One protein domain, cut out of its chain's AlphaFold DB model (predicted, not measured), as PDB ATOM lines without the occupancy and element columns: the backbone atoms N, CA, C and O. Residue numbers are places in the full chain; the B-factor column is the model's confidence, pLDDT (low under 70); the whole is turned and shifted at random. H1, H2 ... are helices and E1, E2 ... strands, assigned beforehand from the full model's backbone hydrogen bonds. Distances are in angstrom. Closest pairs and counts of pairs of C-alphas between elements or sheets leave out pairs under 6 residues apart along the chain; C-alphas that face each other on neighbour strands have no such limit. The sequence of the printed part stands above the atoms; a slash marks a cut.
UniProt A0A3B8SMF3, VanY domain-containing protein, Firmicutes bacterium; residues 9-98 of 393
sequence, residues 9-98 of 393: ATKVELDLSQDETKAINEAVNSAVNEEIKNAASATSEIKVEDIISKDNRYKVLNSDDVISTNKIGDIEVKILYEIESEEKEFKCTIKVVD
ATOM      1  N   ALA A   9      53.918  -9.955 167.419       61.16
ATOM      2  CA  ALA A   9      53.228  -9.386 166.263       61.16
ATOM      3  C   ALA A   9      53.238 -10.404 165.119       61.16
ATOM      4  O   ALA A   9      54.292 -10.686 164.554       61.16
ATOM      5  N   THR A  10      52.082 -10.967 164.759       58.75
ATOM      6  CA  THR A  10      52.034 -12.058 163.766       58.75
ATOM      7  C   THR A  10      51.519 -11.646 162.402       58.75
ATOM      8  O   THR A  10      51.719 -12.397 161.441       58.75
ATOM      9  N   LYS A  11      50.864 -10.485 162.290       56.19
ATOM     10  CA  LYS A  11      50.275 -10.036 161.027       56.19
ATOM     11  C   LYS A  11      50.145  -8.515 160.976       56.19
ATOM     12  O   LYS A  11      49.767  -7.894 161.959       56.19
ATOM     13  N   VAL A  12      50.405  -7.920 159.815       55.28
ATOM     14  CA  VAL A  12      50.034  -6.530 159.506       55.28
ATOM     15  C   VAL A  12      48.892  -6.585 158.492       55.28
ATOM     16  O   VAL A  12      49.018  -7.241 157.459       55.28
ATOM     17  N   GLU A  13      47.761  -5.959 158.807       52.06
ATOM     18  CA  GLU A  13      46.598  -5.833 157.925       52.06
ATOM     19  C   GLU A  13      46.426  -4.366 157.509       52.06
ATOM     20  O   GLU A  13      46.672  -3.442 158.281       52.06
ATOM     21  N   LEU A  14      46.052  -4.141 156.251       52.56
ATOM     22  CA  LEU A  14      45.938  -2.807 155.666       52.56
ATOM     23  C   LEU A  14      44.463  -2.441 155.480       52.56
ATOM     24  O   LEU A  14      43.724  -3.216 154.869       52.56
ATOM     25  N   ASP A  15      44.063  -1.249 155.929       52.16
ATOM     26  CA  ASP A  15      42.787  -0.629 155.553       52.16
ATOM     27  C   ASP A  15      43.035   0.412 154.449       52.16
ATOM     28  O   ASP A  15      43.746   1.399 154.636       52.16
ATOM     29  N   LEU A  16      42.483   0.156 153.262       53.44
ATOM     30  CA  LEU A  16      42.823   0.836 152.006       53.44
ATOM     31  C   LEU A  16      41.721   1.785 151.525       53.44
ATOM     32  O   LEU A  16      41.449   1.887 150.330       53.44
ATOM     33  N   SER A  17      41.068   2.495 152.439       47.66
ATOM     34  CA  SER A  17      39.942   3.361 152.073       47.66
ATOM     35  C   SER A  17      40.308   4.626 151.270       47.66
ATOM     36  O   SER A  17      39.389   5.334 150.857       47.66
ATOM     37  N   GLN A  18      41.590   4.912 150.979       47.56
ATOM     38  CA  GLN A  18      42.006   6.042 150.125       47.56
ATOM     39  C   GLN A  18      43.138   5.659 149.150       47.56
ATOM     40  O   GLN A  18      44.196   5.179 149.548       47.56
ATOM     41  N   ASP A  19      42.878   5.843 147.856       50.94
ATOM     42  CA  ASP A  19      43.662   5.354 146.715       50.94
ATOM     43  C   ASP A  19      44.649   6.429 146.217       50.94
ATOM     44  O   ASP A  19      44.192   7.487 145.795       50.94
ATOM     45  N   GLU A  20      45.970   6.177 146.288       54.06
ATOM     46  CA  GLU A  20      47.020   6.738 145.395       54.06
ATOM     47  C   GLU A  20      48.463   6.232 145.697       54.06
ATOM     48  O   GLU A  20      49.446   6.961 145.542       54.06
ATOM     49  N   THR A  21      48.653   4.978 146.134       59.75
ATOM     50  CA  THR A  21      49.958   4.564 146.714       59.75
ATOM     51  C   THR A  21      50.455   3.174 146.327       59.75
ATOM     52  O   THR A  21      51.092   2.492 147.119       59.75
ATOM     53  N   LYS A  22      50.267   2.740 145.075       62.56
ATOM     54  CA  LYS A  22      50.720   1.413 144.592       62.56
ATOM     55  C   LYS A  22      52.193   1.082 144.912       62.56
ATOM     56  O   LYS A  22      52.493  -0.039 145.308       62.56
ATOM     57  N   ALA A  23      53.095   2.055 144.776       61.88
ATOM     58  CA  ALA A  23      54.518   1.911 145.092       61.88
ATOM     59  C   ALA A  23      54.785   1.629 146.582       61.88
ATOM     60  O   ALA A  23      55.579   0.752 146.915       61.88
ATOM     61  N   ILE A  24      54.091   2.352 147.462       63.66
ATOM     62  CA  ILE A  24      54.164   2.176 148.917       63.66
ATOM     63  C   ILE A  24      53.471   0.876 149.325       63.66
ATOM     64  O   ILE A  24      53.981   0.152 150.169       63.66
ATOM     65  N   ASN A  25      52.376   0.514 148.655       61.03
ATOM     66  CA  ASN A  25      51.681  -0.751 148.870       61.03
ATOM     67  C   ASN A  25      52.596  -1.946 148.575       61.03
ATOM     68  O   ASN A  25      52.625  -2.899 149.344       61.03
ATOM     69  N   GLU A  26      53.358  -1.910 147.479       64.25
ATOM     70  CA  GLU A  26      54.351  -2.945 147.158       64.25
ATOM     71  C   GLU A  26      55.477  -2.993 148.206       64.25
ATOM     72  O   GLU A  26      55.863  -4.077 148.644       64.25
ATOM     73  N   ALA A  27      55.952  -1.831 148.664       63.28
ATOM     74  CA  ALA A  27      57.024  -1.715 149.649       63.28
ATOM     75  C   ALA A  27      56.624  -2.169 151.067       63.28
ATOM     76  O   ALA A  27      57.430  -2.792 151.760       63.28
ATOM     77  N   VAL A  28      55.386  -1.902 151.493       60.50
ATOM     78  CA  VAL A  28      54.834  -2.382 152.768       60.50
ATOM     79  C   VAL A  28      54.522  -3.877 152.672       60.50
ATOM     80  O   VAL A  28      54.956  -4.645 153.520       60.50
ATOM     81  N   ASN A  29      53.870  -4.342 151.600       58.72
ATOM     82  CA  ASN A  29      53.550  -5.768 151.441       58.72
ATOM     83  C   ASN A  29      54.798  -6.665 151.328       58.72
ATOM     84  O   ASN A  29      54.748  -7.820 151.739       58.72
ATOM     85  N   SER A  30      55.915  -6.157 150.793       58.78
ATOM     86  CA  SER A  30      57.178  -6.905 150.710       58.78
ATOM     87  C   SER A  30      57.926  -7.013 152.045       58.78
ATOM     88  O   SER A  30      58.740  -7.921 152.187       58.78
ATOM     89  N   ALA A  31      57.689  -6.106 152.998       54.91
ATOM     90  CA  ALA A  31      58.327  -6.119 154.320       54.91
ATOM     91  C   ALA A  31      57.611  -7.058 155.318       54.91
ATOM     92  O   ALA A  31      58.152  -7.439 156.356       54.91
ATOM     93  N   VAL A  32      56.377  -7.465 155.009       55.16
ATOM     94  CA  VAL A  32      55.476  -8.098 155.975       55.16
ATOM     95  C   VAL A  32      55.559  -9.621 155.883       55.16
ATOM     96  O   VAL A  32      54.907 -10.256 155.057       55.16
ATOM     97  N   ASN A  33      56.363 -10.212 156.772       56.00
ATOM     98  CA  ASN A  33      55.888 -11.237 157.716       56.00
ATOM     99  C   ASN A  33      57.006 -11.806 158.600       56.00
ATOM    100  O   ASN A  33      56.716 -12.128 159.742       56.00
ATOM    101  N   GLU A  34      58.248 -11.949 158.127       55.25
ATOM    102  CA  GLU A  34      59.322 -12.566 158.936       55.25
ATOM    103  C   GLU A  34      60.153 -11.549 159.730       55.25
ATOM    104  O   GLU A  34      60.429 -11.783 160.903       55.25
ATOM    105  N   GLU A  35      60.512 -10.399 159.148       56.09
ATOM    106  CA  GLU A  35      61.347  -9.394 159.832       56.09
ATOM    107  C   GLU A  35      60.599  -8.704 160.984       56.09
ATOM    108  O   GLU A  35      61.139  -8.598 162.084       56.09
ATOM    109  N   ILE A  36      59.324  -8.347 160.785       57.88
ATOM    110  CA  ILE A  36      58.463  -7.769 161.833       57.88
ATOM    111  C   ILE A  36      58.200  -8.778 162.964       57.88
ATOM    112  O   ILE A  36      58.245  -8.402 164.135       57.88
ATOM    113  N   LYS A  37      57.985 -10.064 162.639       55.03
ATOM    114  CA  LYS A  37      57.841 -11.138 163.642       55.03
ATOM    115  C   LYS A  37      59.100 -11.279 164.493       55.03
ATOM    116  O   LYS A  37      59.001 -11.341 165.713       55.03
ATOM    117  N   ASN A  38      60.274 -11.289 163.858       54.53
ATOM    118  CA  ASN A  38      61.562 -11.417 164.542       54.53
ATOM    119  C   ASN A  38      61.911 -10.182 165.391       54.53
ATOM    120  O   ASN A  38      62.521 -10.321 166.448       54.53
ATOM    121  N   ALA A  39      61.532  -8.978 164.950       53.75
ATOM    122  CA  ALA A  39      61.720  -7.752 165.724       53.75
ATOM    123  C   ALA A  39      60.781  -7.705 166.943       53.75
ATOM    124  O   ALA A  39      61.234  -7.465 168.060       53.75
ATOM    125  N   ALA A  40      59.494  -8.016 166.757       55.25
ATOM    126  CA  ALA A  40      58.499  -8.000 167.831       55.25
ATOM    127  C   ALA A  40      58.688  -9.120 168.871       55.25
ATOM    128  O   ALA A  40      58.377  -8.918 170.040       55.25
ATOM    129  N   SER A  41      59.218 -10.286 168.482       51.94
ATOM    130  CA  SER A  41      59.557 -11.358 169.431       51.94
ATOM    131  C   SER A  41      60.820 -11.050 170.250       51.94
ATOM    132  O   SER A  41      60.999 -11.585 171.346       51.94
ATOM    133  N   ALA A  42      61.688 -10.153 169.765       48.03
ATOM    134  CA  ALA A  42      62.909  -9.739 170.452       48.03
ATOM    135  C   ALA A  42      62.722  -8.501 171.352       48.03
ATOM    136  O   ALA A  42      63.416  -8.374 172.369       48.03
ATOM    137  N   THR A  43      61.808  -7.584 171.004       56.78
ATOM    138  CA  THR A  43      61.569  -6.320 171.726       56.78
ATOM    139  C   THR A  43      60.083  -5.961 171.827       56.78
ATOM    140  O   THR A  43      59.280  -6.238 170.950       56.78
ATOM    141  N   SER A  44      59.713  -5.255 172.900       65.06
ATOM    142  CA  SER A  44      58.337  -4.776 173.170       65.06
ATOM    143  C   SER A  44      57.929  -3.525 172.366       65.06
ATOM    144  O   SER A  44      56.906  -2.880 172.631       65.06
ATOM    145  N   GLU A  45      58.799  -3.134 171.446       73.81
ATOM    146  CA  GLU A  45      58.814  -1.874 170.724       73.81
ATOM    147  C   GLU A  45      59.366  -2.155 169.327       73.81
ATOM    148  O   GLU A  45      60.388  -2.832 169.197       73.81
ATOM    149  N   ILE A  46      58.685  -1.639 168.308       77.44
ATOM    150  CA  ILE A  46      59.103  -1.658 166.899       77.44
ATOM    151  C   ILE A  46      59.076  -0.225 166.374       77.44
ATOM    152  O   ILE A  46      58.311   0.598 166.882       77.44
ATOM    153  N   LYS A  47      59.881   0.102 165.369       83.38
ATOM    154  CA  LYS A  47      59.830   1.420 164.733       83.38
ATOM    155  C   LYS A  47      59.001   1.404 163.457       83.38
ATOM    156  O   LYS A  47      58.844   0.371 162.813       83.38
ATOM    157  N   VAL A  48      58.542   2.580 163.032       82.50
ATOM    158  CA  VAL A  48      57.902   2.751 161.716       82.50
ATOM    159  C   VAL A  48      58.808   2.271 160.578       82.50
ATOM    160  O   VAL A  48      58.319   1.630 159.650       82.50
ATOM    161  N   GLU A  49      60.122   2.514 160.652       79.75
ATOM    162  CA  GLU A  49      61.076   2.042 159.635       79.75
ATOM    163  C   GLU A  49      61.177   0.514 159.504       79.75
ATOM    164  O   GLU A  49      61.594   0.038 158.452       79.75
ATOM    165  N   ASP A  50      60.753  -0.248 160.519       76.88
ATOM    166  CA  ASP A  50      60.752  -1.718 160.485       76.88
ATOM    167  C   ASP A  50      59.535  -2.282 159.723       76.88
ATOM    168  O   ASP A  50      59.498  -3.460 159.374       76.88
ATOM    169  N   ILE A  51      58.519  -1.449 159.466       73.56
ATOM    170  CA  ILE A  51      57.245  -1.849 158.844       73.56
ATOM    171  C   ILE A  51      57.216  -1.509 157.349       73.56
ATOM    172  O   ILE A  51      56.504  -2.145 156.571       73.56
ATOM    173  N   ILE A  52      57.983  -0.498 156.934       73.94
ATOM    174  CA  ILE A  52      58.033  -0.008 155.558       73.94
ATOM    175  C   ILE A  52      59.450  -0.129 155.001       73.94
ATOM    176  O   ILE A  52      60.400   0.453 155.522       73.94
ATOM    177  N   SER A  53      59.602  -0.861 153.897       68.69
ATOM    178  CA  SER A  53      60.904  -0.966 153.235       68.69
ATOM    179  C   SER A  53      61.358   0.390 152.678       68.69
ATOM    180  O   SER A  53      60.553   1.256 152.328       68.69
ATOM    181  N   LYS A  54      62.675   0.615 152.620       72.06
ATOM    182  CA  LYS A  54      63.245   1.852 152.065       72.06
ATOM    183  C   LYS A  54      63.127   1.845 150.539       72.06
ATOM    184  O   LYS A  54      63.573   0.901 149.893       72.06
ATOM    185  N   ASP A  55      62.601   2.923 149.965       75.44
ATOM    186  CA  ASP A  55      62.451   3.110 148.520       75.44
ATOM    187  C   ASP A  55      62.761   4.568 148.153       75.44
ATOM    188  O   ASP A  55      62.436   5.484 148.899       75.44
ATOM    189  N   ASN A  56      63.385   4.799 147.000       78.50
ATOM    190  CA  ASN A  56      63.769   6.144 146.558       78.50
ATOM    191  C   ASN A  56      62.589   6.975 146.018       78.50
ATOM    192  O   ASN A  56      62.767   8.153 145.718       78.50
ATOM    193  N   ARG A  57      61.406   6.371 145.842       79.94
ATOM    194  CA  ARG A  57      60.187   7.033 145.345       79.94
ATOM    195  C   ARG A  57      59.477   7.883 146.405       79.94
ATOM    196  O   ARG A  57      58.644   8.705 146.041       79.94
ATOM    197  N   TYR A  58      59.780   7.686 147.686       81.81
ATOM    198  CA  TYR A  58      59.183   8.421 148.802       81.81
ATOM    199  C   TYR A  58      60.180   8.589 149.948       81.81
ATOM    200  O   TYR A  58      61.188   7.893 150.028       81.81
ATOM    201  N   LYS A  59      59.878   9.492 150.879       84.69
ATOM    202  CA  LYS A  59      60.629   9.658 152.126       84.69
ATOM    203  C   LYS A  59      59.695   9.510 153.318       84.69
ATOM    204  O   LYS A  59      58.741  10.267 153.432       84.69
ATOM    205  N   VAL A  60      59.976   8.570 154.218       85.38
ATOM    206  CA  VAL A  60      59.221   8.413 155.472       85.38
ATOM    207  C   VAL A  60      59.655   9.505 156.447       85.38
ATOM    208  O   VAL A  60      60.846   9.670 156.706       85.38
ATOM    209  N   LEU A  61      58.699  10.277 156.952       89.38
ATOM    210  CA  LEU A  61      58.943  11.449 157.796       89.38
ATOM    211  C   LEU A  61      58.993  11.098 159.283       89.38
ATOM    212  O   LEU A  61      59.659  11.788 160.048       89.38
ATOM    213  N   ASN A  62      58.319  10.018 159.680       90.81
ATOM    214  CA  ASN A  62      58.227   9.565 161.062       90.81
ATOM    215  C   ASN A  62      58.880   8.190 161.283       90.81
ATOM    216  O   ASN A  62      58.390   7.371 162.049       90.81
ATOM    217  N   SER A  63      59.999   7.930 160.600       85.31
ATOM    218  CA  SER A  63      60.709   6.641 160.627       85.31
ATOM    219  C   SER A  63      61.144   6.192 162.026       85.31
ATOM    220  O   SER A  63      61.205   4.994 162.287       85.31
ATOM    221  N   ASP A  64      61.440   7.149 162.910       87.25
ATOM    222  CA  ASP A  64      61.892   6.903 164.284       87.25
ATOM    223  C   ASP A  64      60.750   6.758 165.301       87.25
ATOM    224  O   ASP A  64      61.024   6.498 166.476       87.25
ATOM    225  N   ASP A  65      59.489   6.919 164.884       88.81
ATOM    226  CA  ASP A  65      58.349   6.729 165.779       88.81
ATOM    227  C   ASP A  65      58.312   5.280 166.277       88.81
ATOM    228  O   ASP A  65      58.399   4.326 165.498       88.81
ATOM    229  N   VAL A  66      58.165   5.131 167.595       84.88
ATOM    230  CA  VAL A  66      58.134   3.839 168.282       84.88
ATOM    231  C   VAL A  66      56.694   3.401 168.507       84.88
ATOM    232  O   VAL A  66      55.875   4.134 169.064       84.88
ATOM    233  N   ILE A  67      56.409   2.165 168.127       81.12
ATOM    234  CA  ILE A  67      55.124   1.501 168.279       81.12
ATOM    235  C   ILE A  67      55.290   0.428 169.348       81.12
ATOM    236  O   ILE A  67      56.126  -0.468 169.234       81.12
ATOM    237  N   SER A  68      54.496   0.525 170.412       78.50
ATOM    238  CA  SER A  68      54.544  -0.448 171.498       78.50
ATOM    239  C   SER A  68      53.673  -1.657 171.185       78.50
ATOM    240  O   SER A  68      52.465  -1.517 171.029       78.50
ATOM    241  N   THR A  69      54.271  -2.845 171.191       72.94
ATOM    242  CA  THR A  69      53.605  -4.141 170.971       72.94
ATOM    243  C   THR A  69      53.345  -4.894 172.282       72.94
ATOM    244  O   THR A  69      53.068  -6.086 172.291       72.94
ATOM    245  N   ASN A  70      53.385  -4.193 173.423       68.06
ATOM    246  CA  ASN A  70      53.175  -4.760 174.766       68.06
ATOM    247  C   ASN A  70      51.744  -5.243 175.051       68.06
ATOM    248  O   ASN A  70      51.466  -5.722 176.151       68.06
ATOM    249  N   LYS A  71      50.812  -5.020 174.128       69.00
ATOM    250  CA  LYS A  71      49.404  -5.368 174.290       69.00
ATOM    251  C   LYS A  71      48.933  -6.122 173.063       69.00
ATOM    252  O   LYS A  71      49.204  -5.697 171.944       69.00
ATOM    253  N   ILE A  72      48.211  -7.202 173.317       73.31
ATOM    254  CA  ILE A  72      47.535  -7.993 172.296       73.31
ATOM    255  C   ILE A  72      46.373  -7.181 171.718       73.31
ATOM    256  O   ILE A  72      45.740  -6.387 172.425       73.31
ATOM    257  N   GLY A  73      46.124  -7.368 170.424       76.25
ATOM    258  CA  GLY A  73      45.076  -6.696 169.671       76.25
ATOM    259  C   GLY A  73      45.598  -5.909 168.473       76.25
ATOM    260  O   GLY A  73      46.763  -6.003 168.078       76.25
ATOM    261  N   ASP A  74      44.688  -5.135 167.892       82.50
ATOM    262  CA  ASP A  74      44.935  -4.342 166.696       82.50
ATOM    263  C   ASP A  74      45.475  -2.958 167.077       82.50
ATOM    264  O   ASP A  74      44.852  -2.202 167.827       82.50
ATOM    265  N   ILE A  75      46.642  -2.613 166.541       81.19
ATOM    266  CA  ILE A  75      47.305  -1.328 166.740       81.19
ATOM    267  C   ILE A  75      47.245  -0.558 165.426       81.19
ATOM    268  O   ILE A  75      47.885  -0.943 164.449       81.19
ATOM    269  N   GLU A  76      46.491   0.541 165.398       85.00
ATOM    270  CA  GLU A  76      46.525   1.473 164.269       85.00
ATOM    271  C   GLU A  76      47.846   2.252 164.291       85.00
ATOM    272  O   GLU A  76      48.194   2.906 165.278       85.00
ATOM    273  N   VAL A  77      48.580   2.181 163.188       83.69
ATOM    274  CA  VAL A  77      49.855   2.857 162.980       83.69
ATOM    275  C   VAL A  77      49.698   3.859 161.852       83.69
ATOM    276  O   VAL A  77      49.221   3.544 160.762       83.69
ATOM    277  N   LYS A  78      50.135   5.085 162.130       86.12
ATOM    278  CA  LYS A  78      50.143   6.190 161.179       86.12
ATOM    279  C   LYS A  78      51.549   6.371 160.614       86.12
ATOM    280  O   LYS A  78      52.494   6.619 161.360       86.12
ATOM    281  N   ILE A  79      51.670   6.285 159.296       83.94
ATOM    282  CA  ILE A  79      52.912   6.490 158.551       83.94
ATOM    283  C   ILE A  79      52.795   7.809 157.788       83.94
ATOM    284  O   ILE A  79      51.887   7.997 156.976       83.94
ATOM    285  N   LEU A  80      53.718   8.728 158.058       86.88
ATOM    286  CA  LEU A  80      53.846  10.009 157.371       86.88
ATOM    287  C   LEU A  80      54.945   9.905 156.319       86.88
ATOM    288  O   LEU A  80      56.046   9.439 156.616       86.88
ATOM    289  N   TYR A  81      54.670  10.351 155.098       84.06
ATOM    290  CA  TYR A  81      55.632  10.261 154.005       84.06
ATOM    291  C   TYR A  81      55.529  11.434 153.030       84.06
ATOM    292  O   TYR A  81      54.493  12.077 152.916       84.06
ATOM    293  N   GLU A  82      56.617  11.697 152.314       84.25
ATOM    294  CA  GLU A  82      56.742  12.748 151.305       84.25
ATOM    295  C   GLU A  82      56.978  12.118 149.921       84.25
ATOM    296  O   GLU A  82      57.906  11.321 149.749       84.25
ATOM    297  N   ILE A  83      56.144  12.471 148.935       82.44
ATOM    298  CA  ILE A  83      56.289  12.120 147.508       82.44
ATOM    299  C   ILE A  83      56.193  13.413 146.709       82.44
ATOM    300  O   ILE A  83      55.264  14.180 146.923       82.44
ATOM    301  N   GLU A  84      57.133  13.662 145.792       83.56
ATOM    302  CA  GLU A  84      57.109  14.851 144.916       83.56
ATOM    303  C   GLU A  84      56.918  16.187 145.677       83.56
ATOM    304  O   GLU A  84      56.322  17.128 145.163       83.56
ATOM    305  N   SER A  85      57.467  16.278 146.898       82.00
ATOM    306  CA  SER A  85      57.339  17.427 147.817       82.00
ATOM    307  C   SER A  85      55.938  17.669 148.402       82.00
ATOM    308  O   SER A  85      55.682  18.740 148.952       82.00
ATOM    309  N   GLU A  86      55.050  16.675 148.343       82.19
ATOM    310  CA  GLU A  86      53.780  16.653 149.070       82.19
ATOM    311  C   GLU A  86      53.830  15.653 150.230       82.19
ATOM    312  O   GLU A  86      54.205  14.490 150.050       82.19
ATOM    313  N   GLU A  87      53.422  16.093 151.423       85.44
ATOM    314  CA  GLU A  87      53.240  15.215 152.580       85.44
ATOM    315  C   GLU A  87      51.896  14.489 152.493       85.44
ATOM    316  O   GLU A  87      50.843  15.101 152.301       85.44
ATOM    317  N   LYS A  88      51.926  13.174 152.676       83.25
ATOM    318  CA  LYS A  88      50.753  12.305 152.704       83.25
ATOM    319  C   LYS A  88      50.780  11.420 153.954       83.25
ATOM    320  O   LYS A  88      51.815  11.212 154.593       83.25
ATOM    321  N   GLU A  89      49.605  10.916 154.311       82.75
ATOM    322  CA  GLU A  89      49.384  10.038 155.457       82.75
ATOM    323  C   GLU A  89      48.856   8.688 154.983       82.75
ATOM    324  O   GLU A  89      47.961   8.620 154.143       82.75
ATOM    325  N   PHE A  90      49.388   7.619 155.569       78.12
ATOM    326  CA  PHE A  90      48.900   6.263 155.392       78.12
ATOM    327  C   PHE A  90      48.646   5.615 156.751       78.12
ATOM    328  O   PHE A  90      49.404   5.828 157.700       78.12
ATOM    329  N   LYS A  91      47.584   4.814 156.840       78.56
ATOM    330  CA  LYS A  91      47.240   4.053 158.040       78.56
ATOM    331  C   LYS A  91      47.357   2.563 157.762       78.56
ATOM    332  O   LYS A  91      46.847   2.075 156.757       78.56
ATOM    333  N   CYS A  92      47.999   1.845 158.670       73.00
ATOM    334  CA  CYS A  92      47.995   0.388 158.689       73.00
ATOM    335  C   CYS A  92      47.653  -0.128 160.081       73.00
ATOM    336  O   CYS A  92      47.730   0.603 161.067       73.00
ATOM    337  N   THR A  93      47.286  -1.400 160.161       75.62
ATOM    338  CA  THR A  93      46.975  -2.071 161.416       75.62
ATOM    339  C   THR A  93      47.992  -3.170 161.665       75.62
ATOM    340  O   THR A  93      48.197  -4.052 160.834       75.62
ATOM    341  N   ILE A  94      48.624  -3.149 162.832       75.62
ATOM    342  CA  ILE A  94      49.464  -4.246 163.306       75.62
ATOM    343  C   ILE A  94      48.629  -5.100 164.238       75.62
ATOM    344  O   ILE A  94      48.117  -4.607 165.238       75.62
ATOM    345  N   LYS A  95      48.526  -6.385 163.923       73.94
ATOM    346  CA  LYS A  95      47.871  -7.373 164.760       73.94
ATOM    347  C   LYS A  95      48.904  -8.068 165.635       73.94
ATOM    348  O   LYS A  95      49.720  -8.865 165.157       73.94
ATOM    349  N   VAL A  96      48.857  -7.753 166.921       74.88
ATOM    350  CA  VAL A  96      49.629  -8.437 167.960       74.88
ATOM    351  C   VAL A  96      48.778  -9.574 168.500       74.88
ATOM    352  O   VAL A  96      47.626  -9.340 168.856       74.88
ATOM    353  N   VAL A  97      49.315 -10.792 168.537       71.31
ATOM    354  CA  VAL A  97      48.618 -11.973 169.075       71.31
ATOM    355  C   VAL A  97      49.553 -12.743 169.997       71.31
ATOM    356  O   VAL A  97      50.772 -12.601 169.909       71.31
ATOM    357  N   ASP A  98      48.997 -13.585 170.856       74.75
ATOM    358  CA  ASP A  98      49.808 -14.586 171.534       74.75
ATOM    359  C   ASP A  98      49.943 -15.850 170.679       74.75
ATOM    360  O   ASP A  98      48.980 -16.313 170.066       74.75
TER     361      ASP A  98
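This is residues 9 to 98 of the 393 residues of the protein "VanY domain-containing protein" of Firmicutes bacterium (UniProt A0A3B8SMF3). Look first for a long, strongly twisted hairpin of E4 and E5 that runs along the length of the domain, with E1 added beside E5 to make an antiparallel sheet of order E1, E5, E4. The helices H1 and H2 follow one another along this sheet, H2 over E1, while the small hairpin of E2 and E3 and the long loop between its strands fill out another side, with residues 59 to 60 of that loop pairing with E4. The printed part has 90 residues, with two named helices and five named strands in the order E1, H1, H2, E2, E3, E4, E5; the class is mixed, helices and strands. The whole is compact, with a radius of gyration of the C-alphas of 12.6 A, and elongated, with spans of 39 by 24 by 19 A.

Find C-alpha 9 at (53.228, -9.386, 166.263), where E1 begins; it runs through residues 9 to 14. H1, residues 22 to 31, is 14.5 A long, and H2, residues 34 to 42, is 12.4 A long. E2 follows at residues 45 to 47 and E3 at residues 66 to 68. E4, residues 73 to 83, begins at C-alpha 73 at (45.076, -6.696, 169.671) and measures 31.2 A. E5, residues 86 to 97, measures 35.3 A and ends at C-alpha 97 at (48.618, -11.973, 169.075).

Start at E1, an edge strand antiparallel to the inner strand E5, with N 13 and O 93 at 2.8 A, within hydrogen-bond range. On the other side of E5 is E4, its hairpin partner, where N 79 and O 90 are 2.8 A apart. H1 is on this sheet at a height of 8.8 A, and only just over E5, on which 3 of its 10 C-alphas fall. H2 is on the sheet at a height of 8.1 A, slantwise to E1 at 48 degrees on the local plane; their closest C-alphas, of Ala 9 and Lys 37, are 5.6 A apart. Every O i to N i+4 pair is within hydrogen-bond range in H2, and 5 of 6 in H1. In the hairpin of E2 and E3, N 67 and O 46 are 2.8 A apart. The closest C-alphas of H2 and E2 are those of Ala 40 and Ile 46, 6.4 A apart. E2 is apart from E4 and from E5.

The C-alphas farthest apart are those of Ser 85 and Asp 98, at 40.5 A. The printed part has no cut. The link from E2 to E3, residues 48 to 65, is long. The mean pLDDT of the printed part is 70.4; look for values under 70 at residues 9 to 44, 53, and 70 to 71.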